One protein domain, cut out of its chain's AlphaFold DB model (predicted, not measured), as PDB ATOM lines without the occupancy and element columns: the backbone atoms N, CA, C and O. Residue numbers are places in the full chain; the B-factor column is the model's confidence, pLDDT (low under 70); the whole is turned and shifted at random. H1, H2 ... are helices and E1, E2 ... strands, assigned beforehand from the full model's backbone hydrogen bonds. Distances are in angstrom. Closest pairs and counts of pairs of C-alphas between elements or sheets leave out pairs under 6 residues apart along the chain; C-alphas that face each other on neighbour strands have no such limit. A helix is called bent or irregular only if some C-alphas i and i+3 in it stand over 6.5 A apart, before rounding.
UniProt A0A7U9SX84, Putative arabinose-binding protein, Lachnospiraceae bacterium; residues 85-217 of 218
ATOM      1  N   MET A  85     -40.732  37.552  15.496       92.12
ATOM      2  CA  MET A  85     -41.585  38.520  14.813       92.12
ATOM      3  C   MET A  85     -41.700  39.791  15.655       92.12
ATOM      4  O   MET A  85     -42.187  39.756  16.786       92.12
ATOM      5  N   THR A  86     -41.297  40.918  15.079       93.62
ATOM      6  CA  THR A  86     -41.521  42.254  15.638       93.62
ATOM      7  C   THR A  86     -42.617  42.936  14.831       93.62
ATOM      8  O   THR A  86     -42.620  42.862  13.601       93.62
ATOM      9  N   TYR A  87     -43.576  43.573  15.506       95.44
ATOM     10  CA  TYR A  87     -44.746  44.142  14.841       95.44
ATOM     11  C   TYR A  87     -45.245  45.445  15.471       95.44
ATOM     12  O   TYR A  87     -44.917  45.767  16.613       95.44
ATOM     13  N   ARG A  88     -46.030  46.213  14.712       95.69
ATOM     14  CA  ARG A  88     -46.603  47.510  15.110       95.69
ATOM     15  C   ARG A  88     -48.069  47.375  15.515       95.69
ATOM     16  O   ARG A  88     -48.958  47.230  14.677       95.69
ATOM     17  N   THR A  89     -48.335  47.428  16.819       96.81
ATOM     18  CA  THR A  89     -49.695  47.303  17.374       96.81
ATOM     19  C   THR A  89     -50.619  48.438  16.937       96.81
ATOM     20  O   THR A  89     -51.813  48.222  16.742       96.81
ATOM     21  N   ASP A  90     -50.088  49.641  16.739       96.56
ATOM     22  CA  ASP A  90     -50.830  50.805  16.270       96.56
ATOM     23  C   ASP A  90     -51.327  50.645  14.828       96.56
ATOM     24  O   ASP A  90     -52.480  50.987  14.560       96.56
ATOM     25  N   TYR A  91     -50.529  50.065  13.922       97.69
ATOM     26  CA  TYR A  91     -50.992  49.738  12.567       97.69
ATOM     27  C   TYR A  91     -52.042  48.629  12.573       97.69
ATOM     28  O   TYR A  91     -53.033  48.725  11.850       97.69
ATOM     29  N   LEU A  92     -51.905  47.622  13.441       97.75
ATOM     30  CA  LEU A  92     -52.937  46.589  13.589       97.75
ATOM     31  C   LEU A  92     -54.258  47.155  14.094       97.75
ATOM     32  O   LEU A  92     -55.310  46.834  13.544       97.75
ATOM     33  N   ASN A  93     -54.209  48.040  15.087       97.81
ATOM     34  CA  ASN A  93     -55.399  48.698  15.614       97.81
ATOM     35  C   ASN A  93     -56.082  49.568  14.549       97.81
ATOM     36  O   ASN A  93     -57.301  49.501  14.405       97.81
ATOM     37  N   GLN A  94     -55.311  50.340  13.775       97.25
ATOM     38  CA  GLN A  94     -55.840  51.170  12.686       97.25
ATOM     39  C   GLN A  94     -56.451  50.331  11.554       97.25
ATOM     40  O   GLN A  94     -57.508  50.680  11.037       97.25
ATOM     41  N   ALA A  95     -55.834  49.198  11.213       97.56
ATOM     42  CA  ALA A  95     -56.320  48.282  10.183       97.56
ATOM     43  C   ALA A  95     -57.437  47.330  10.667       97.56
ATOM     44  O   ALA A  95     -57.947  46.526   9.881       97.56
ATOM     45  N   GLY A  96     -57.806  47.356  11.956       97.06
ATOM     46  CA  GLY A  96     -58.750  46.392  12.537       97.06
ATOM     47  C   GLY A  96     -58.265  44.939  12.422       97.06
ATOM     48  O   GLY A  96     -59.054  44.014  12.185       97.06
ATOM     49  N   ALA A  97     -56.954  44.738  12.519       97.50
ATOM     50  CA  ALA A  97     -56.280  43.461  12.361       97.50
ATOM     51  C   ALA A  97     -55.842  42.873  13.711       97.50
ATOM     52  O   ALA A  97     -55.717  43.566  14.718       97.50
ATOM     53  N   LYS A  98     -55.613  41.559  13.719       97.19
ATOM     54  CA  LYS A  98     -54.993  40.839  14.835       97.19
ATOM     55  C   LYS A  98     -53.570  40.460  14.451       97.19
ATOM     56  O   LYS A  98     -53.228  40.486  13.270       97.19
ATOM     57  N   VAL A  99     -52.766  40.102  15.446       97.94
ATOM     58  CA  VAL A  99     -51.444  39.519  15.207       97.94
ATOM     59  C   VAL A  99     -51.634  38.192  14.453       97.94
ATOM     60  O   VAL A  99     -52.445  37.385  14.909       97.94
ATOM     61  N   PRO A 100     -50.967  37.982  13.304       97.69
ATOM     62  CA  PRO A 100     -51.050  36.735  12.560       97.69
ATOM     63  C   PRO A 100     -50.264  35.629  13.271       97.69
ATOM     64  O   PRO A 100     -49.176  35.865  13.797       97.69
ATOM     65  N   GLU A 101     -50.798  34.414  13.246       96.31
ATOM     66  CA  GLU A 101     -50.160  33.197  13.759       96.31
ATOM     67  C   GLU A 101     -49.675  32.287  12.617       96.31
ATOM     68  O   GLU A 101     -48.926  31.336  12.841       96.31
ATOM     69  N   THR A 102     -50.062  32.591  11.374       96.88
ATOM     70  CA  THR A 102     -49.650  31.858  10.170       96.88
ATOM     71  C   THR A 102     -49.200  32.793   9.047       96.88
ATOM     72  O   THR A 102     -49.572  33.966   8.999       96.88
ATOM     73  N   TRP A 103     -48.438  32.260   8.087       96.94
ATOM     74  CA  TRP A 103     -48.038  33.000   6.883       96.94
ATOM     75  C   TRP A 103     -49.241  33.470   6.049       96.94
ATOM     76  O   TRP A 103     -49.212  34.563   5.485       96.94
ATOM     77  N   GLU A 104     -50.320  32.685   6.004       97.62
ATOM     78  CA  GLU A 104     -51.550  33.086   5.312       97.62
ATOM     79  C   GLU A 104     -52.240  34.250   6.030       97.62
ATOM     80  O   GLU A 104     -52.619  35.236   5.406       97.62
ATOM     81  N   GLU A 105     -52.323  34.202   7.360       98.38
ATOM     82  CA  GLU A 105     -52.846  35.325   8.139       98.38
ATOM     83  C   GLU A 105     -51.973  36.574   8.000       98.38
ATOM     84  O   GLU A 105     -52.509  37.679   7.963       98.38
ATOM     85  N   LEU A 106     -50.648  36.432   7.869       98.44
ATOM     86  CA  LEU A 106     -49.760  37.565   7.597       98.44
ATOM     87  C   LEU A 106     -50.088  38.219   6.247       98.44
ATOM     88  O   LEU A 106     -50.104  39.450   6.165       98.44
ATOM     89  N   ARG A 107     -50.409  37.432   5.211       98.56
ATOM     90  CA  ARG A 107     -50.880  37.941   3.910       98.56
ATOM     91  C   ARG A 107     -52.182  38.727   4.071       98.56
ATOM     92  O   ARG A 107     -52.277  39.868   3.623       98.56
ATOM     93  N   GLU A 108     -53.155  38.159   4.780       98.69
ATOM     94  CA  GLU A 108     -54.459  38.790   5.026       98.69
ATOM     95  C   GLU A 108     -54.349  40.081   5.847       98.69
ATOM     96  O   GLU A 108     -55.008  41.083   5.560       98.69
ATOM     97  N   VAL A 109     -53.493  40.099   6.867       98.69
ATOM     98  CA  VAL A 109     -53.227  41.302   7.662       98.69
ATOM     99  C   VAL A 109     -52.509  42.359   6.822       98.69
ATOM    100  O   VAL A 109     -52.887  43.529   6.877       98.69
ATOM    101  N   SER A 110     -51.540  41.962   5.996       98.69
ATOM    102  CA  SER A 110     -50.848  42.877   5.081       98.69
ATOM    103  C   SER A 110     -51.809  43.512   4.077       98.69
ATOM    104  O   SER A 110     -51.746  44.717   3.827       98.69
ATOM    105  N   LYS A 111     -52.772  42.730   3.576       98.69
ATOM    106  CA  LYS A 111     -53.871  43.239   2.758       98.69
ATOM    107  C   LYS A 111     -54.693  44.290   3.502       98.69
ATOM    108  O   LYS A 111     -54.946  45.353   2.946       98.69
ATOM    109  N   LYS A 112     -55.095  44.024   4.749       98.56
ATOM    110  CA  LYS A 112     -55.873  44.983   5.558       98.56
ATOM    111  C   LYS A 112     -55.122  46.287   5.806       98.56
ATOM    112  O   LYS A 112     -55.732  47.345   5.724       98.56
ATOM    113  N   ILE A 113     -53.822  46.211   6.088       98.50
ATOM    114  CA  ILE A 113     -52.957  47.386   6.266       98.50
ATOM    115  C   ILE A 113     -52.974  48.248   4.999       98.50
ATOM    116  O   ILE A 113     -53.240  49.448   5.075       98.50
ATOM    117  N   LYS A 114     -52.791  47.621   3.832       98.19
ATOM    118  CA  LYS A 114     -52.851  48.303   2.537       98.19
ATOM    119  C   LYS A 114     -54.235  48.889   2.239       98.19
ATOM    120  O   LYS A 114     -54.335  50.047   1.847       98.19
ATOM    121  N   ASP A 115     -55.302  48.115   2.427       98.12
ATOM    122  CA  ASP A 115     -56.685  48.547   2.172       98.12
ATOM    123  C   ASP A 115     -57.115  49.703   3.092       98.12
ATOM    124  O   ASP A 115     -57.929  50.539   2.699       98.12
ATOM    125  N   ALA A 116     -56.563  49.766   4.308       97.62
ATOM    126  CA  ALA A 116     -56.769  50.868   5.246       97.62
ATOM    127  C   ALA A 116     -56.028  52.158   4.838       97.62
ATOM    128  O   ALA A 116     -56.233  53.194   5.467       97.62
ATOM    129  N   GLY A 117     -55.198  52.116   3.787       97.19
ATOM    130  CA  GLY A 117     -54.456  53.271   3.282       97.19
ATOM    131  C   GLY A 117     -53.361  53.751   4.231       97.19
ATOM    132  O   GLY A 117     -53.042  54.939   4.232       97.19
ATOM    133  N   LEU A 118     -52.828  52.853   5.065       97.56
ATOM    134  CA  LEU A 118     -51.718  53.175   5.957       97.56
ATOM    135  C   LEU A 118     -50.440  53.382   5.141       97.56
ATOM    136  O   LEU A 118     -50.188  52.660   4.179       97.56
ATOM    137  N   ASP A 119     -49.634  54.363   5.544       96.00
ATOM    138  CA  ASP A 119     -48.342  54.672   4.921       96.00
ATOM    139  C   ASP A 119     -47.251  53.715   5.428       96.00
ATOM    140  O   ASP A 119     -46.290  54.113   6.082       96.00
ATOM    141  N   CYS A 120     -47.480  52.415   5.230       97.88
ATOM    142  CA  CYS A 120     -46.544  51.344   5.542       97.88
ATOM    143  C   CYS A 120     -46.868  50.076   4.739       97.88
ATOM    144  O   CYS A 120     -47.978  49.866   4.243       97.88
ATOM    145  N   TYR A 121     -45.879  49.200   4.642       98.62
ATOM    146  CA  TYR A 121     -45.992  47.863   4.091       98.62
ATOM    147  C   TYR A 121     -46.327  46.858   5.192       98.62
ATOM    148  O   TYR A 121     -45.963  47.022   6.357       98.62
ATOM    149  N   GLY A 122     -47.016  45.783   4.820       98.12
ATOM    150  CA  GLY A 122     -47.356  44.718   5.754       98.12
ATOM    151  C   GLY A 122     -46.120  43.971   6.246       98.12
ATOM    152  O   GLY A 122     -45.972  43.767   7.442       98.12
ATOM    153  N   PHE A 123     -45.199  43.611   5.354       97.94
ATOM    154  CA  PHE A 123     -44.090  42.716   5.669       97.94
ATOM    155  C   PHE A 123     -42.758  43.219   5.099       97.94
ATOM    156  O   PHE A 123     -42.576  43.295   3.887       97.94
ATOM    157  N   GLY A 124     -41.808  43.529   5.980       96.19
ATOM    158  CA  GLY A 124     -40.444  43.918   5.632       96.19
ATOM    159  C   GLY A 124     -39.474  42.767   5.856       96.19
ATOM    160  O   GLY A 124     -39.081  42.488   6.988       96.19
ATOM    161  N   ASN A 125     -39.058  42.109   4.779       94.31
ATOM    162  CA  ASN A 125     -38.042  41.064   4.834       94.31
ATOM    163  C   ASN A 125     -37.136  41.131   3.614       94.31
ATOM    164  O   ASN A 125     -37.643  41.169   2.496       94.31
ATOM    165  N   GLY A 126     -35.820  41.082   3.830       93.06
ATOM    166  CA  GLY A 126     -34.845  41.051   2.745       93.06
ATOM    167  C   GLY A 126     -35.071  39.847   1.826       93.06
ATOM    168  O   GLY A 126     -35.198  38.714   2.283       93.06
ATOM    169  N   MET A 127     -35.133  40.104   0.524       91.50
ATOM    170  CA  MET A 127     -35.272  39.097  -0.534       91.50
ATOM    171  C   MET A 127     -34.028  39.017  -1.436       91.50
ATOM    172  O   MET A 127     -34.052  38.342  -2.464       91.50
ATOM    173  N   GLY A 128     -32.960  39.732  -1.066       84.56
ATOM    174  CA  GLY A 128     -31.655  39.713  -1.725       84.56
ATOM    175  C   GLY A 128     -30.736  38.596  -1.217       84.56
ATOM    176  O   GLY A 128     -31.184  37.570  -0.712       84.56
ATOM    177  N   THR A 129     -29.425  38.798  -1.352       80.75
ATOM    178  CA  THR A 129     -28.392  37.801  -1.002       80.75
ATOM    179  C   THR A 129     -27.815  37.966   0.404       80.75
ATOM    180  O   THR A 129     -26.790  37.363   0.705       80.75
ATOM    181  N   ALA A 130     -28.400  38.830   1.235       81.75
ATOM    182  CA  ALA A 130     -27.943  39.037   2.605       81.75
ATOM    183  C   ALA A 130     -28.337  37.859   3.509       81.75
ATOM    184  O   ALA A 130     -29.465  37.367   3.417       81.75
ATOM    185  N   ASP A 131     -27.434  37.462   4.410       76.75
ATOM    186  CA  ASP A 131     -27.603  36.300   5.294       76.75
ATOM    187  C   ASP A 131     -28.887  36.388   6.147       76.75
ATOM    188  O   ASP A 131     -29.701  35.467   6.128       76.75
ATOM    189  N   ASP A 132     -29.146  37.528   6.803       80.50
ATOM    190  CA  ASP A 132     -30.348  37.727   7.638       80.50
ATOM    191  C   ASP A 132     -31.661  37.587   6.837       80.50
ATOM    192  O   ASP A 132     -32.677  37.116   7.352       80.50
ATOM    193  N   GLY A 133     -31.652  37.971   5.554       86.06
ATOM    194  CA  GLY A 133     -32.798  37.779   4.664       86.06
ATOM    195  C   GLY A 133     -33.013  36.301   4.329       86.06
ATOM    196  O   GLY A 133     -34.145  35.806   4.368       86.06
ATOM    197  N   GLU A 134     -31.928  35.577   4.045       87.31
ATOM    198  CA  GLU A 134     -31.969  34.138   3.777       87.31
ATOM    199  C   GLU A 134     -32.477  33.342   4.985       87.31
ATOM    200  O   GLU A 134     -33.269  32.417   4.795       87.31
ATOM    201  N   ASP A 135     -32.135  33.734   6.213       87.00
ATOM    202  CA  ASP A 135     -32.590  33.066   7.434       87.00
ATOM    203  C   ASP A 135     -34.123  32.976   7.522       87.00
ATOM    204  O   ASP A 135     -34.690  31.898   7.752       87.00
ATOM    205  N   VAL A 136     -34.811  34.101   7.305       90.31
ATOM    206  CA  VAL A 136     -36.279  34.175   7.349       90.31
ATOM    207  C   VAL A 136     -36.892  33.475   6.140       90.31
ATOM    208  O   VAL A 136     -37.862  32.724   6.287       90.31
ATOM    209  N   LEU A 137     -36.309  33.645   4.948       92.44
ATOM    210  CA  LEU A 137     -36.750  32.933   3.746       92.44
ATOM    211  C   LEU A 137     -36.674  31.419   3.955       92.44
ATOM    212  O   LEU A 137     -37.640  30.704   3.692       92.44
ATOM    213  N   ARG A 138     -35.583  30.911   4.527       91.19
ATOM    214  CA  ARG A 138     -35.427  29.492   4.848       91.19
ATOM    215  C   ARG A 138     -36.490  29.015   5.835       91.19
ATOM    216  O   ARG A 138     -37.009  27.908   5.667       91.19
ATOM    217  N   CYS A 139     -36.859  29.821   6.832       91.62
ATOM    218  CA  CYS A 139     -37.973  29.520   7.736       91.62
ATOM    219  C   CYS A 139     -39.319  29.432   6.999       91.62
ATOM    220  O   CYS A 139     -40.084  28.493   7.244       91.62
ATOM    221  N   ILE A 140     -39.594  30.344   6.060       95.12
ATOM    222  CA  ILE A 140     -40.804  30.309   5.222       95.12
ATOM    223  C   ILE A 140     -40.815  29.027   4.385       95.12
ATOM    224  O   ILE A 140     -41.749  28.238   4.494       95.12
ATOM    225  N   PHE A 141     -39.749  28.737   3.637       96.62
ATOM    226  CA  PHE A 141     -39.651  27.520   2.821       96.62
ATOM    227  C   PHE A 141     -39.865  26.257   3.665       96.62
ATOM    228  O   PHE A 141     -40.661  25.385   3.307       96.62
ATOM    229  N   ARG A 142     -39.228  26.172   4.838       95.19
ATOM    230  CA  ARG A 142     -39.402  25.034   5.751       95.19
ATOM    231  C   ARG A 142     -40.828  24.911   6.286       95.19
ATOM    232  O   ARG A 142     -41.270  23.775   6.461       95.19
ATOM    233  N   SER A 143     -41.528  26.026   6.501       95.75
ATOM    234  CA  SER A 143     -42.937  26.057   6.933       95.75
ATOM    235  C   SER A 143     -43.884  25.492   5.872       95.75
ATOM    236  O   SER A 143     -44.891  24.882   6.216       95.75
ATOM    237  N   PHE A 144     -43.533  25.627   4.591       97.69
ATOM    238  CA  PHE A 144     -44.241  24.988   3.477       97.69
ATOM    239  C   PHE A 144     -43.868  23.507   3.298       97.69
ATOM    240  O   PHE A 144     -44.463  22.823   2.473       97.69
ATOM    241  N   GLY A 145     -42.900  22.994   4.064       96.94
ATOM    242  CA  GLY A 145     -42.390  21.626   3.945       96.94
ATOM    243  C   GLY A 145     -41.199  21.478   2.996       96.94
ATOM    244  O   GLY A 145     -40.671  20.377   2.865       96.94
ATOM    245  N   ALA A 146     -40.717  22.565   2.386       97.56
ATOM    246  CA  ALA A 146     -39.597  22.520   1.453       97.56
ATOM    247  C   ALA A 146     -38.282  22.140   2.151       97.56
ATOM    248  O   ALA A 146     -38.043  22.475   3.321       97.56
ATOM    249  N   ARG A 147     -37.412  21.438   1.424       95.56
ATOM    250  CA  ARG A 147     -36.076  21.016   1.866       95.56
ATOM    251  C   ARG A 147     -35.096  21.093   0.700       95.56
ATOM    252  O   ARG A 147     -35.477  20.899  -0.449       95.56
ATOM    253  N   SER A 148     -33.826  21.339   1.006       93.69
ATOM    254  CA  SER A 148     -32.754  21.297   0.005       93.69
ATOM    255  C   SER A 148     -32.325  19.859  -0.310       93.69
ATOM    256  O   SER A 148     -32.038  19.550  -1.467       93.69
ATOM    257  N   TRP A 149     -32.361  18.973   0.693       94.25
ATOM    258  CA  TRP A 149     -32.051  17.547   0.567       94.25
ATOM    259  C   TRP A 149     -33.092  16.674   1.271       94.25
ATOM    260  O   TRP A 149     -33.714  17.113   2.244       94.25
ATOM    261  N   ASP A 150     -33.282  15.449   0.783       93.00
ATOM    262  CA  ASP A 150     -34.037  14.414   1.489       93.00
ATOM    263  C   ASP A 150     -33.170  13.680   2.531       93.00
ATOM    264  O   ASP A 150     -31.978  13.950   2.693       93.00
ATOM    265  N   LYS A 151     -33.781  12.737   3.256       90.12
ATOM    266  CA  LYS A 151     -33.113  11.943   4.302       90.12
ATOM    267  C   LYS A 151     -31.967  11.059   3.787       90.12
ATOM    268  O   LYS A 151     -31.173  10.585   4.591       90.12
ATOM    269  N   ASP A 152     -31.929  10.797   2.485       93.12
ATOM    270  CA  ASP A 152     -30.937   9.947   1.832       93.12
ATOM    271  C   ASP A 152     -29.836  10.802   1.164       93.12
ATOM    272  O   ASP A 152     -28.932  10.265   0.526       93.12
ATOM    273  N   GLY A 153     -29.888  12.132   1.331       90.44
ATOM    274  CA  GLY A 153     -28.907  13.085   0.810       90.44
ATOM    275  C   GLY A 153     -29.157  13.517  -0.637       90.44
ATOM    276  O   GLY A 153     -28.329  14.228  -1.209       90.44
ATOM    277  N   ASN A 154     -30.282  13.133  -1.252       95.75
ATOM    278  CA  ASN A 154     -30.596  13.565  -2.615       95.75
ATOM    279  C   ASN A 154     -31.063  15.019  -2.618       95.75
ATOM    280  O   ASN A 154     -31.819  15.440  -1.747       95.75
ATOM    281  N   VAL A 155     -30.660  15.777  -3.635       96.50
ATOM    282  CA  VAL A 155     -31.099  17.164  -3.837       96.50
ATOM    283  C   VAL A 155     -32.580  17.188  -4.240       96.50
ATOM    284  O   VAL A 155     -32.945  16.624  -5.269       96.50
ATOM    285  N   VAL A 156     -33.424  17.874  -3.459       96.00
ATOM    286  CA  VAL A 156     -34.893  17.937  -3.657       96.00
ATOM    287  C   VAL A 156     -35.447  19.365  -3.683       96.00
ATOM    288  O   VAL A 156     -36.636  19.591  -3.478       96.00
ATOM    289  N   VAL A 157     -34.591  20.349  -3.979       95.56
ATOM    290  CA  VAL A 157     -34.947  21.780  -3.923       95.56
ATOM    291  C   VAL A 157     -36.121  22.139  -4.836       95.56
ATOM    292  O   VAL A 157     -36.826  23.095  -4.556       95.56
ATOM    293  N   ASN A 158     -36.358  21.402  -5.921       95.50
ATOM    294  CA  ASN A 158     -37.402  21.692  -6.909       95.50
ATOM    295  C   ASN A 158     -38.766  21.046  -6.588       95.50
ATOM    296  O   ASN A 158     -39.557  20.800  -7.502       95.50
ATOM    297  N   SER A 159     -39.041  20.747  -5.316       97.19
ATOM    298  CA  SER A 159     -40.302  20.142  -4.888       97.19
ATOM    299  C   SER A 159     -41.505  21.083  -5.055       97.19
ATOM    300  O   SER A 159     -41.369  22.295  -5.262       97.19
ATOM    301  N   LYS A 160     -42.718  20.526  -4.949       97.94
ATOM    302  CA  LYS A 160     -43.958  21.314  -4.987       97.94
ATOM    303  C   LYS A 160     -43.998  22.343  -3.853       97.94
ATOM    304  O   LYS A 160     -44.421  23.471  -4.074       97.94
ATOM    305  N   GLU A 161     -43.529  21.959  -2.677       98.12
ATOM    306  CA  GLU A 161     -43.479  22.783  -1.471       98.12
ATOM    307  C   GLU A 161     -42.583  24.009  -1.679       98.12
ATOM    308  O   GLU A 161     -42.970  25.121  -1.323       98.12
ATOM    309  N   THR A 162     -41.425  23.838  -2.329       97.81
ATOM    310  CA  THR A 162     -40.562  24.964  -2.722       97.81
ATOM    311  C   THR A 162     -41.293  25.906  -3.673       97.81
ATOM    312  O   THR A 162     -41.277  27.120  -3.481       97.81
ATOM    313  N   VAL A 163     -41.957  25.364  -4.698       98.06
ATOM    314  CA  VAL A 163     -42.710  26.177  -5.666       98.06
ATOM    315  C   VAL A 163     -43.837  26.951  -4.978       98.06
ATOM    316  O   VAL A 163     -44.064  28.114  -5.311       98.06
ATOM    317  N   ASP A 164     -44.530  26.342  -4.021       98.25
ATOM    318  CA  ASP A 164     -45.605  26.994  -3.272       98.25
ATOM    319  C   ASP A 164     -45.070  28.121  -2.368       98.25
ATOM    320  O   ASP A 164     -45.662  29.199  -2.343       98.25
ATOM    321  N   ALA A 165     -43.923  27.925  -1.706       98.00
ATOM    322  CA  ALA A 165     -43.264  28.971  -0.917       98.00
ATOM    323  C   ALA A 165     -42.818  30.161  -1.786       98.00
ATOM    324  O   ALA A 165     -43.040  31.318  -1.429       98.00
ATOM    325  N   ILE A 166     -42.247  29.890  -2.966       96.88
ATOM    326  CA  ILE A 166     -41.866  30.934  -3.928       96.88
ATOM    327  C   ILE A 166     -43.099  31.707  -4.397       96.88
ATOM    328  O   ILE A 166     -43.068  32.933  -4.447       96.88
ATOM    329  N   LYS A 167     -44.202  31.016  -4.711       98.19
ATOM    330  CA  LYS A 167     -45.459  31.667  -5.108       98.19
ATOM    331  C   LYS A 167     -46.048  32.524  -3.996       98.19
ATOM    332  O   LYS A 167     -46.568  33.592  -4.287       98.19
ATOM    333  N   TYR A 168     -45.966  32.073  -2.745       98.44
ATOM    334  CA  TYR A 168     -46.367  32.870  -1.589       98.44
ATOM    335  C   TYR A 168     -45.582  34.187  -1.526       98.44
ATOM    336  O   TYR A 168     -46.186  35.254  -1.471       98.44
ATOM    337  N   LEU A 169     -44.250  34.117  -1.597       97.69
ATOM    338  CA  LEU A 169     -43.379  35.295  -1.550       97.69
ATOM    339  C   LEU A 169     -43.591  36.226  -2.750       97.69
ATOM    340  O   LEU A 169     -43.651  37.441  -2.581       97.69
ATOM    341  N   ALA A 170     -43.740  35.660  -3.950       97.56
ATOM    342  CA  ALA A 170     -44.033  36.422  -5.159       97.56
ATOM    343  C   ALA A 170     -45.367  37.170  -5.036       97.56
ATOM    344  O   ALA A 170     -45.412  38.362  -5.315       97.56
ATOM    345  N   ASP A 171     -46.420  36.515  -4.541       98.44
ATOM    346  CA  ASP A 171     -47.720  37.154  -4.311       98.44
ATOM    347  C   ASP A 171     -47.636  38.292  -3.283       98.44
ATOM    348  O   ASP A 171     -48.192  39.362  -3.519       98.44
ATOM    349  N   MET A 172     -46.898  38.103  -2.182       98.44
ATOM    350  CA  MET A 172     -46.670  39.158  -1.185       98.44
ATOM    351  C   MET A 172     -45.998  40.390  -1.810       98.44
ATOM    352  O   MET A 172     -46.430  41.525  -1.580       98.44
ATOM    353  N   TYR A 173     -44.966  40.174  -2.627       98.12
ATOM    354  CA  TYR A 173     -44.235  41.243  -3.304       98.12
ATOM    355  C   TYR A 173     -45.086  41.933  -4.385       98.12
ATOM    356  O   TYR A 173     -45.253  43.152  -4.358       98.12
ATOM    357  N   GLU A 174     -45.688  41.171  -5.301       98.06
ATOM    358  CA  GLU A 174     -46.506  41.687  -6.411       98.06
ATOM    359  C   GLU A 174     -47.782  42.386  -5.926       98.06
ATOM    360  O   GLU A 174     -48.219  43.381  -6.513       98.06
ATOM    361  N   SER A 175     -48.352  41.929  -4.808       98.50
ATOM    362  CA  SER A 175     -49.484  42.589  -4.156       98.50
ATOM    363  C   SER A 175     -49.095  43.889  -3.450       98.50
ATOM    364  O   SER A 175     -49.977  44.599  -2.960       98.50
ATOM    365  N   GLY A 176     -47.809  44.250  -3.413       98.00
ATOM    366  CA  GLY A 176     -47.301  45.452  -2.755       98.00
ATOM    367  C   GLY A 176     -47.460  45.402  -1.238       98.00
ATOM    368  O   GLY A 176     -47.734  46.430  -0.625       98.00
ATOM    369  N   TYR A 177     -47.363  44.211  -0.644       98.62
ATOM    370  CA  TYR A 177     -47.344  44.028   0.809       98.62
ATOM    371  C   TYR A 177     -45.940  44.150   1.394       98.62
ATOM    372  O   TYR A 177     -45.808  44.220   2.613       98.62
ATOM    373  N   MET A 178     -44.921  44.198   0.538       98.31
ATOM    374  CA  MET A 178     -43.519  44.366   0.899       98.31
ATOM    375  C   MET A 178     -42.951  45.630   0.241       98.31
ATOM    376  O   MET A 178     -43.388  45.968  -0.868       98.31
ATOM    377  N   PRO A 179     -41.974  46.310   0.868       97.31
ATOM    378  CA  PRO A 179     -41.254  47.399   0.217       97.31
ATOM    379  C   PRO A 179     -40.590  46.911  -1.085       97.31
ATOM    380  O   PRO A 179     -39.968  45.853  -1.077       97.31
ATOM    381  N   PRO A 180     -40.642  47.652  -2.207       95.75
ATOM    382  CA  PRO A 180     -39.976  47.237  -3.447       95.75
ATOM    383  C   PRO A 180     -38.455  47.064  -3.302       95.75
ATOM    384  O   PRO A 180     -37.843  46.266  -4.007       95.75
ATOM    385  N   SER A 181     -37.845  47.799  -2.366       95.44
ATOM    386  CA  SER A 181     -36.404  47.787  -2.101       95.44
ATOM    387  C   SER A 181     -35.905  46.513  -1.413       95.44
ATOM    388  O   SER A 181     -34.694  46.321  -1.340       95.44
ATOM    389  N   VAL A 182     -36.787  45.607  -0.963       95.62
ATOM    390  CA  VAL A 182     -36.393  44.371  -0.254       95.62
ATOM    391  C   VAL A 182     -35.420  43.484  -1.032       95.62
ATOM    392  O   VAL A 182     -34.680  42.714  -0.425       95.62
ATOM    393  N   LEU A 183     -35.395  43.579  -2.364       93.56
ATOM    394  CA  LEU A 183     -34.467  42.837  -3.226       93.56
ATOM    395  C   LEU A 183     -33.014  43.333  -3.119       93.56
ATOM    396  O   LEU A 183     -32.093  42.608  -3.484       93.56
ATOM    397  N   GLU A 184     -32.816  44.555  -2.627       92.12
ATOM    398  CA  GLU A 184     -31.524  45.249  -2.552       92.12
ATOM    399  C   GLU A 184     -31.025  45.415  -1.109       92.12
ATOM    400  O   GLU A 184     -29.949  45.967  -0.886       92.12
ATOM    401  N   TRP A 185     -31.804  44.966  -0.122       92.44
ATOM    402  CA  TRP A 185     -31.463  45.115   1.289       92.44
ATOM    403  C   TRP A 185     -30.223  44.307   1.676       92.44
ATOM    404  O   TRP A 185     -30.056  43.150   1.279       92.44
ATOM    405  N   ASP A 186     -29.387  44.921   2.512       89.06
ATOM    406  CA  ASP A 186     -28.361  44.226   3.280       89.06
ATOM    407  C   ASP A 186     -28.961  43.583   4.549       89.06
ATOM    408  O   ASP A 186     -30.176  43.603   4.767       89.06
ATOM    409  N   ALA A 187     -28.104  43.019   5.404       84.00
ATOM    410  CA  ALA A 187     -28.522  42.353   6.640       84.00
ATOM    411  C   ALA A 187     -29.307  43.270   7.605       84.00
ATOM    412  O   ALA A 187     -30.083  42.796   8.425       84.00
ATOM    413  N   SER A 188     -29.161  44.594   7.497       86.00
ATOM    414  CA  SER A 188     -29.826  45.565   8.372       86.00
ATOM    415  C   SER A 188     -31.163  46.091   7.834       86.00
ATOM    416  O   SER A 188     -31.847  46.856   8.525       86.00
ATOM    417  N   GLY A 189     -31.546  45.720   6.607       89.88
ATOM    418  CA  GLY A 189     -32.677  46.329   5.902       89.88
ATOM    419  C   GLY A 189     -34.015  46.184   6.633       89.88
ATOM    420  O   GLY A 189     -34.777  47.146   6.719       89.88
ATOM    421  N   ASN A 190     -34.271  45.024   7.247       91.25
ATOM    422  CA  ASN A 190     -35.481  44.780   8.042       91.25
ATOM    423  C   ASN A 190     -35.573  45.715   9.267       91.25
ATOM    424  O   ASN A 190     -36.613  46.337   9.489       91.25
ATOM    425  N   ASN A 191     -34.482  45.883  10.018       90.31
ATOM    426  CA  ASN A 191     -34.402  46.774  11.175       90.31
ATOM    427  C   ASN A 191     -34.618  48.222  10.747       90.31
ATOM    428  O   ASN A 191     -35.420  48.929  11.353       90.31
ATOM    429  N   THR A 192     -33.940  48.643   9.678       91.38
ATOM    430  CA  THR A 192     -34.048  50.003   9.144       91.38
ATOM    431  C   THR A 192     -35.478  50.310   8.701       91.38
ATOM    432  O   THR A 192     -36.023  51.342   9.086       91.38
ATOM    433  N   SER A 193     -36.123  49.396   7.971       94.75
ATOM    434  CA  SER A 193     -37.505  49.574   7.513       94.75
ATOM    435  C   SER A 193     -38.502  49.628   8.677       94.75
ATOM    436  O   SER A 193     -39.408  50.461   8.687       94.75
ATOM    437  N   TYR A 194     -38.321  48.799   9.712       94.06
ATOM    438  CA  TYR A 194     -39.173  48.848  10.903       94.06
ATOM    439  C   TYR A 194     -39.000  50.153  11.693       94.06
ATOM    440  O   TYR A 194     -39.991  50.796  12.043       94.06
ATOM    441  N   LEU A 195     -37.754  50.569  11.949       92.31
ATOM    442  CA  LEU A 195     -37.438  51.797  12.689       92.31
ATOM    443  C   LEU A 195     -37.903  53.056  11.944       92.31
ATOM    444  O   LEU A 195     -38.354  54.009  12.575       92.31
ATOM    445  N   ALA A 196     -37.867  53.042  10.611       93.81
ATOM    446  CA  ALA A 196     -38.414  54.110   9.775       93.81
ATOM    447  C   ALA A 196     -39.957  54.142   9.748       93.81
ATOM    448  O   ALA A 196     -40.537  55.084   9.213       93.81
ATOM    449  N   GLY A 197     -40.633  53.133  10.309       95.25
ATOM    450  CA  GLY A 197     -42.089  52.983  10.245       95.25
ATOM    451  C   GLY A 197     -42.610  52.489   8.893       95.25
ATOM    452  O   GLY A 197     -43.818  52.449   8.687       95.25
ATOM    453  N   GLU A 198     -41.723  52.080   7.989       97.25
ATOM    454  CA  GLU A 198     -42.072  51.632   6.642       97.25
ATOM    455  C   GLU A 198     -42.675  50.219   6.643       97.25
ATOM    456  O   GLU A 198     -43.474  49.909   5.768       97.25
ATOM    457  N   SER A 199     -42.358  49.371   7.629       98.00
ATOM    458  CA  SER A 199     -42.877  47.997   7.719       98.00
ATOM    459  C   SER A 199     -43.624  47.725   9.026       98.00
ATOM    460  O   SER A 199     -43.129  48.002  10.119       98.00
ATOM    461  N   ALA A 200     -44.810  47.122   8.927       97.69
ATOM    462  CA  ALA A 200     -45.637  46.761  10.075       97.69
ATOM    463  C   ALA A 200     -45.187  45.469  10.765       97.69
ATOM    464  O   ALA A 200     -45.348  45.360  11.980       97.69
ATOM    465  N   PHE A 201     -44.631  44.522  10.007       97.25
ATOM    466  CA  PHE A 201     -44.065  43.267  10.494       97.25
ATOM    467  C   PHE A 201     -42.670  43.052   9.923       97.25
ATOM    468  O   PHE A 201     -42.468  43.172   8.717       97.25
ATOM    469  N   VAL A 202     -41.733  42.660  10.780       95.06
ATOM    470  CA  VAL A 202     -40.391  42.210  10.394       95.06
ATOM    471  C   VAL A 202     -39.985  41.009  11.242       95.06
ATOM    472  O   VAL A 202     -40.495  40.816  12.348       95.06
ATOM    473  N   PHE A 203     -39.062  40.201  10.731       91.25
ATOM    474  CA  PHE A 203     -38.441  39.111  11.479       91.25
ATOM    475  C   PHE A 203     -36.946  39.380  11.550       91.25
ATOM    476  O   PHE A 203     -36.330  39.686  10.532       91.25
ATOM    477  N   ASN A 204     -36.394  39.293  12.755       86.06
ATOM    478  CA  ASN A 204     -34.955  39.315  12.993       86.06
ATOM    479  C   ASN A 204     -34.667  38.656  14.358       86.06
ATOM    480  O   ASN A 204     -35.601  38.485  15.159       86.06
ATOM    481  N   PRO A 205     -33.413  38.309  14.698       79.94
ATOM    482  CA  PRO A 205     -33.031  38.055  16.078       79.94
ATOM    483  C   PRO A 205     -33.344  39.267  16.978       79.94
ATOM    484  O   PRO A 205     -33.680  40.346  16.481       79.94
ATOM    485  N   PRO A 206     -33.217  39.158  18.314       75.12
ATOM    486  CA  PRO A 206     -33.574  40.232  19.252       75.12
ATOM    487  C   PRO A 206     -32.698  41.505  19.161       75.12
ATOM    488  O   PRO A 206     -32.691  42.321  20.077       75.12
ATOM    489  N   THR A 207     -31.978  41.718  18.058       74.75
ATOM    490  CA  THR A 207     -31.239  42.944  17.739       74.75
ATOM    491  C   THR A 207     -32.159  44.163  17.711       74.75
ATOM    492  O   THR A 207     -31.816  45.174  18.310       74.75
ATOM    493  N   LEU A 208     -33.360  44.053  17.135       74.50
ATOM    494  CA  LEU A 208     -34.383  45.113  17.148       74.50
ATOM    495  C   LEU A 208     -34.804  45.517  18.565       74.50
ATOM    496  O   LEU A 208     -34.913  46.703  18.878       74.50
ATOM    497  N   TYR A 209     -35.003  44.532  19.441       75.69
ATOM    498  CA  TYR A 209     -35.291  44.787  20.850       75.69
ATOM    499  C   TYR A 209     -34.104  45.473  21.539       75.69
ATOM    500  O   TYR A 209     -34.283  46.469  22.232       75.69
ATOM    501  N   ASN A 210     -32.881  44.993  21.304       74.50
ATOM    502  CA  ASN A 210     -31.682  45.580  21.900       74.50
ATOM    503  C   ASN A 210     -31.456  47.030  21.448       74.50
ATOM    504  O   ASN A 210     -31.092  47.866  22.272       74.50
ATOM    505  N   THR A 211     -31.685  47.338  20.170       71.44
ATOM    506  CA  THR A 211     -31.576  48.703  19.642       71.44
ATOM    507  C   THR A 211     -32.628  49.614  20.270       71.44
ATOM    508  O   THR A 211     -32.273  50.640  20.841       71.44
ATOM    509  N   THR A 212     -33.901  49.206  20.281       69.69
ATOM    510  CA  THR A 212     -34.980  50.035  20.856       69.69
ATOM    511  C   THR A 212     -34.832  50.256  22.367       69.69
ATOM    512  O   THR A 212     -35.144  51.333  22.859       69.69
ATOM    513  N   GLN A 213     -34.297  49.283  23.113       69.31
ATOM    514  CA  GLN A 213     -33.987  49.440  24.543       69.31
ATOM    515  C   GLN A 213     -32.825  50.400  24.833       69.31
ATOM    516  O   GLN A 213     -32.734  50.928  25.944       69.31
ATOM    517  N   ASN A 214     -31.904  50.580  23.888       62.25
ATOM    518  CA  ASN A 214     -30.779  51.497  24.053       62.25
ATOM    519  C   ASN A 214     -31.157  52.935  23.670       62.25
ATOM    520  O   ASN A 214     -30.684  53.851  24.336       62.25
ATOM    521  N   ASP A 215     -32.060  53.120  22.705       55.62
ATOM    522  CA  ASP A 215     -32.573  54.442  22.316       55.62
ATOM    523  C   ASP A 215     -33.410  55.110  23.426       55.62
ATOM    524  O   ASP A 215     -33.417  56.329  23.542       55.62
ATOM    525  N   GLU A 216     -34.077  54.344  24.303       43.62
ATOM    526  CA  GLU A 216     -34.812  54.899  25.461       43.62
ATOM    527  C   GLU A 216     -33.901  55.386  26.611       43.62
ATOM    528  O   GLU A 216     -34.394  55.918  27.611       43.62
ATOM    529  N   LYS A 217     -32.580  55.175  26.517       43.53
ATOM    530  CA  LYS A 217     -31.606  55.574  27.550       43.53
ATOM    531  C   LYS A 217     -30.849  56.867  27.235       43.53
ATOM    532  O   LYS A 217     -30.044  57.276  28.076       43.53
TER     533      LYS A 217
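This is residues 85 to 217 of the 218 residues of the protein "Putative arabinose-binding protein" of Lachnospiraceae bacterium (UniProt A0A7U9SX84). A small three-stranded sheet, E1, E3 and E2, forms the core, with H2 along one edge, H6 packed on the other face, and H1 and H3 near opposite ends of its strands. H4 runs on from beside H2 to meet H3, and beyond them the link of residues 144 to 159 reaches out at one end of the long axis, opposite to H7 at the other. The printed part has 133 residues with seven named helices and three named strands, in the order E1 H1 H2 E2 H3 H4 H5 H6 E3 H7; the sheet, in the order E1 E3 E2, is mixed and the class is mostly helix. The whole is compact, with a radius of gyration of the C-alphas of 15.5 A, and only just elongated, with spans of 51 by 34 by 25 A.

E1, residues 85 to 87, is an edge strand antiparallel to E3, residues 199 to 204, with N 86 and O 202 2.8 A apart, within hydrogen-bond range. E3 is parallel to the other edge strand, E2, residues 121 to 124, with N 200 and O 121 2.8 A apart, also in range. H1, residues 89 to 94, touches residues 109 to 113 of H2, residues 103 to 115, at a steep tilt of 51 degrees; the closest C-alphas are those of Tyr 91 and Ile 113, 7.0 A apart. H2 is on the sheet, its closest C-alpha to E2 being Ser 110, 4.0 A from that of Gly 122. H3, residues 131 to 143, touches H4, residues 160 to 174, opposite ways at a steep tilt of 57 degrees; the C-alphas of Phe 141 and Ala 165 are 5.4 A apart. H4 is not on the sheet, but close to H2 without clearly touching, the C-alphas of Arg 107 and Met 172 being 6.7 A apart. H5, residues 180 to 183, only grazes the sheet and is irregular: C-alphas 180 and 183 are 7.1 A apart. H6, residues 189 to 195, is on the sheet at a height of 7.4 A, with the C-alphas of Ser 193 and Ser 199 5.6 A apart. Three layers result, helices on both faces of a sheet: H1, H2 and H3 on one, H6 on the other. E2, H3 to H6 and E3 form a strand-helix-strand unit, two parallel neighbour strands with helices between. H7, residues 207 to 215, is not on the sheet and is close to H6 without clearly touching, the C-alphas of Asn 191 and Leu 208 being 6.2 A apart. Every O i to N i+4 pair is within hydrogen-bond range in H1, H2, H4, H6 and H7, and 8 of 9 in H3; H5 is too short for such a pair.

E1 begins at C-alpha 85, (-41.585, 38.520, 14.813). H4, the longest helix, spans 20.6 A from C-alpha 160 at (-43.958, 21.314, -4.987); H3 spans 18.5 A, H2 18.4 A and E3 12.9 A. H7 spans 12.4 A and ends at C-alpha 215, (-32.573, 54.442, 22.316).

The C-alphas of Asp 152 and Lys 217 are the two farthest apart, at 52.4 A. The printed part has no cut, and its one long link is H3 to H4. The mean pLDDT of the printed part is 92.1, and residues 212 to 217 are under 70.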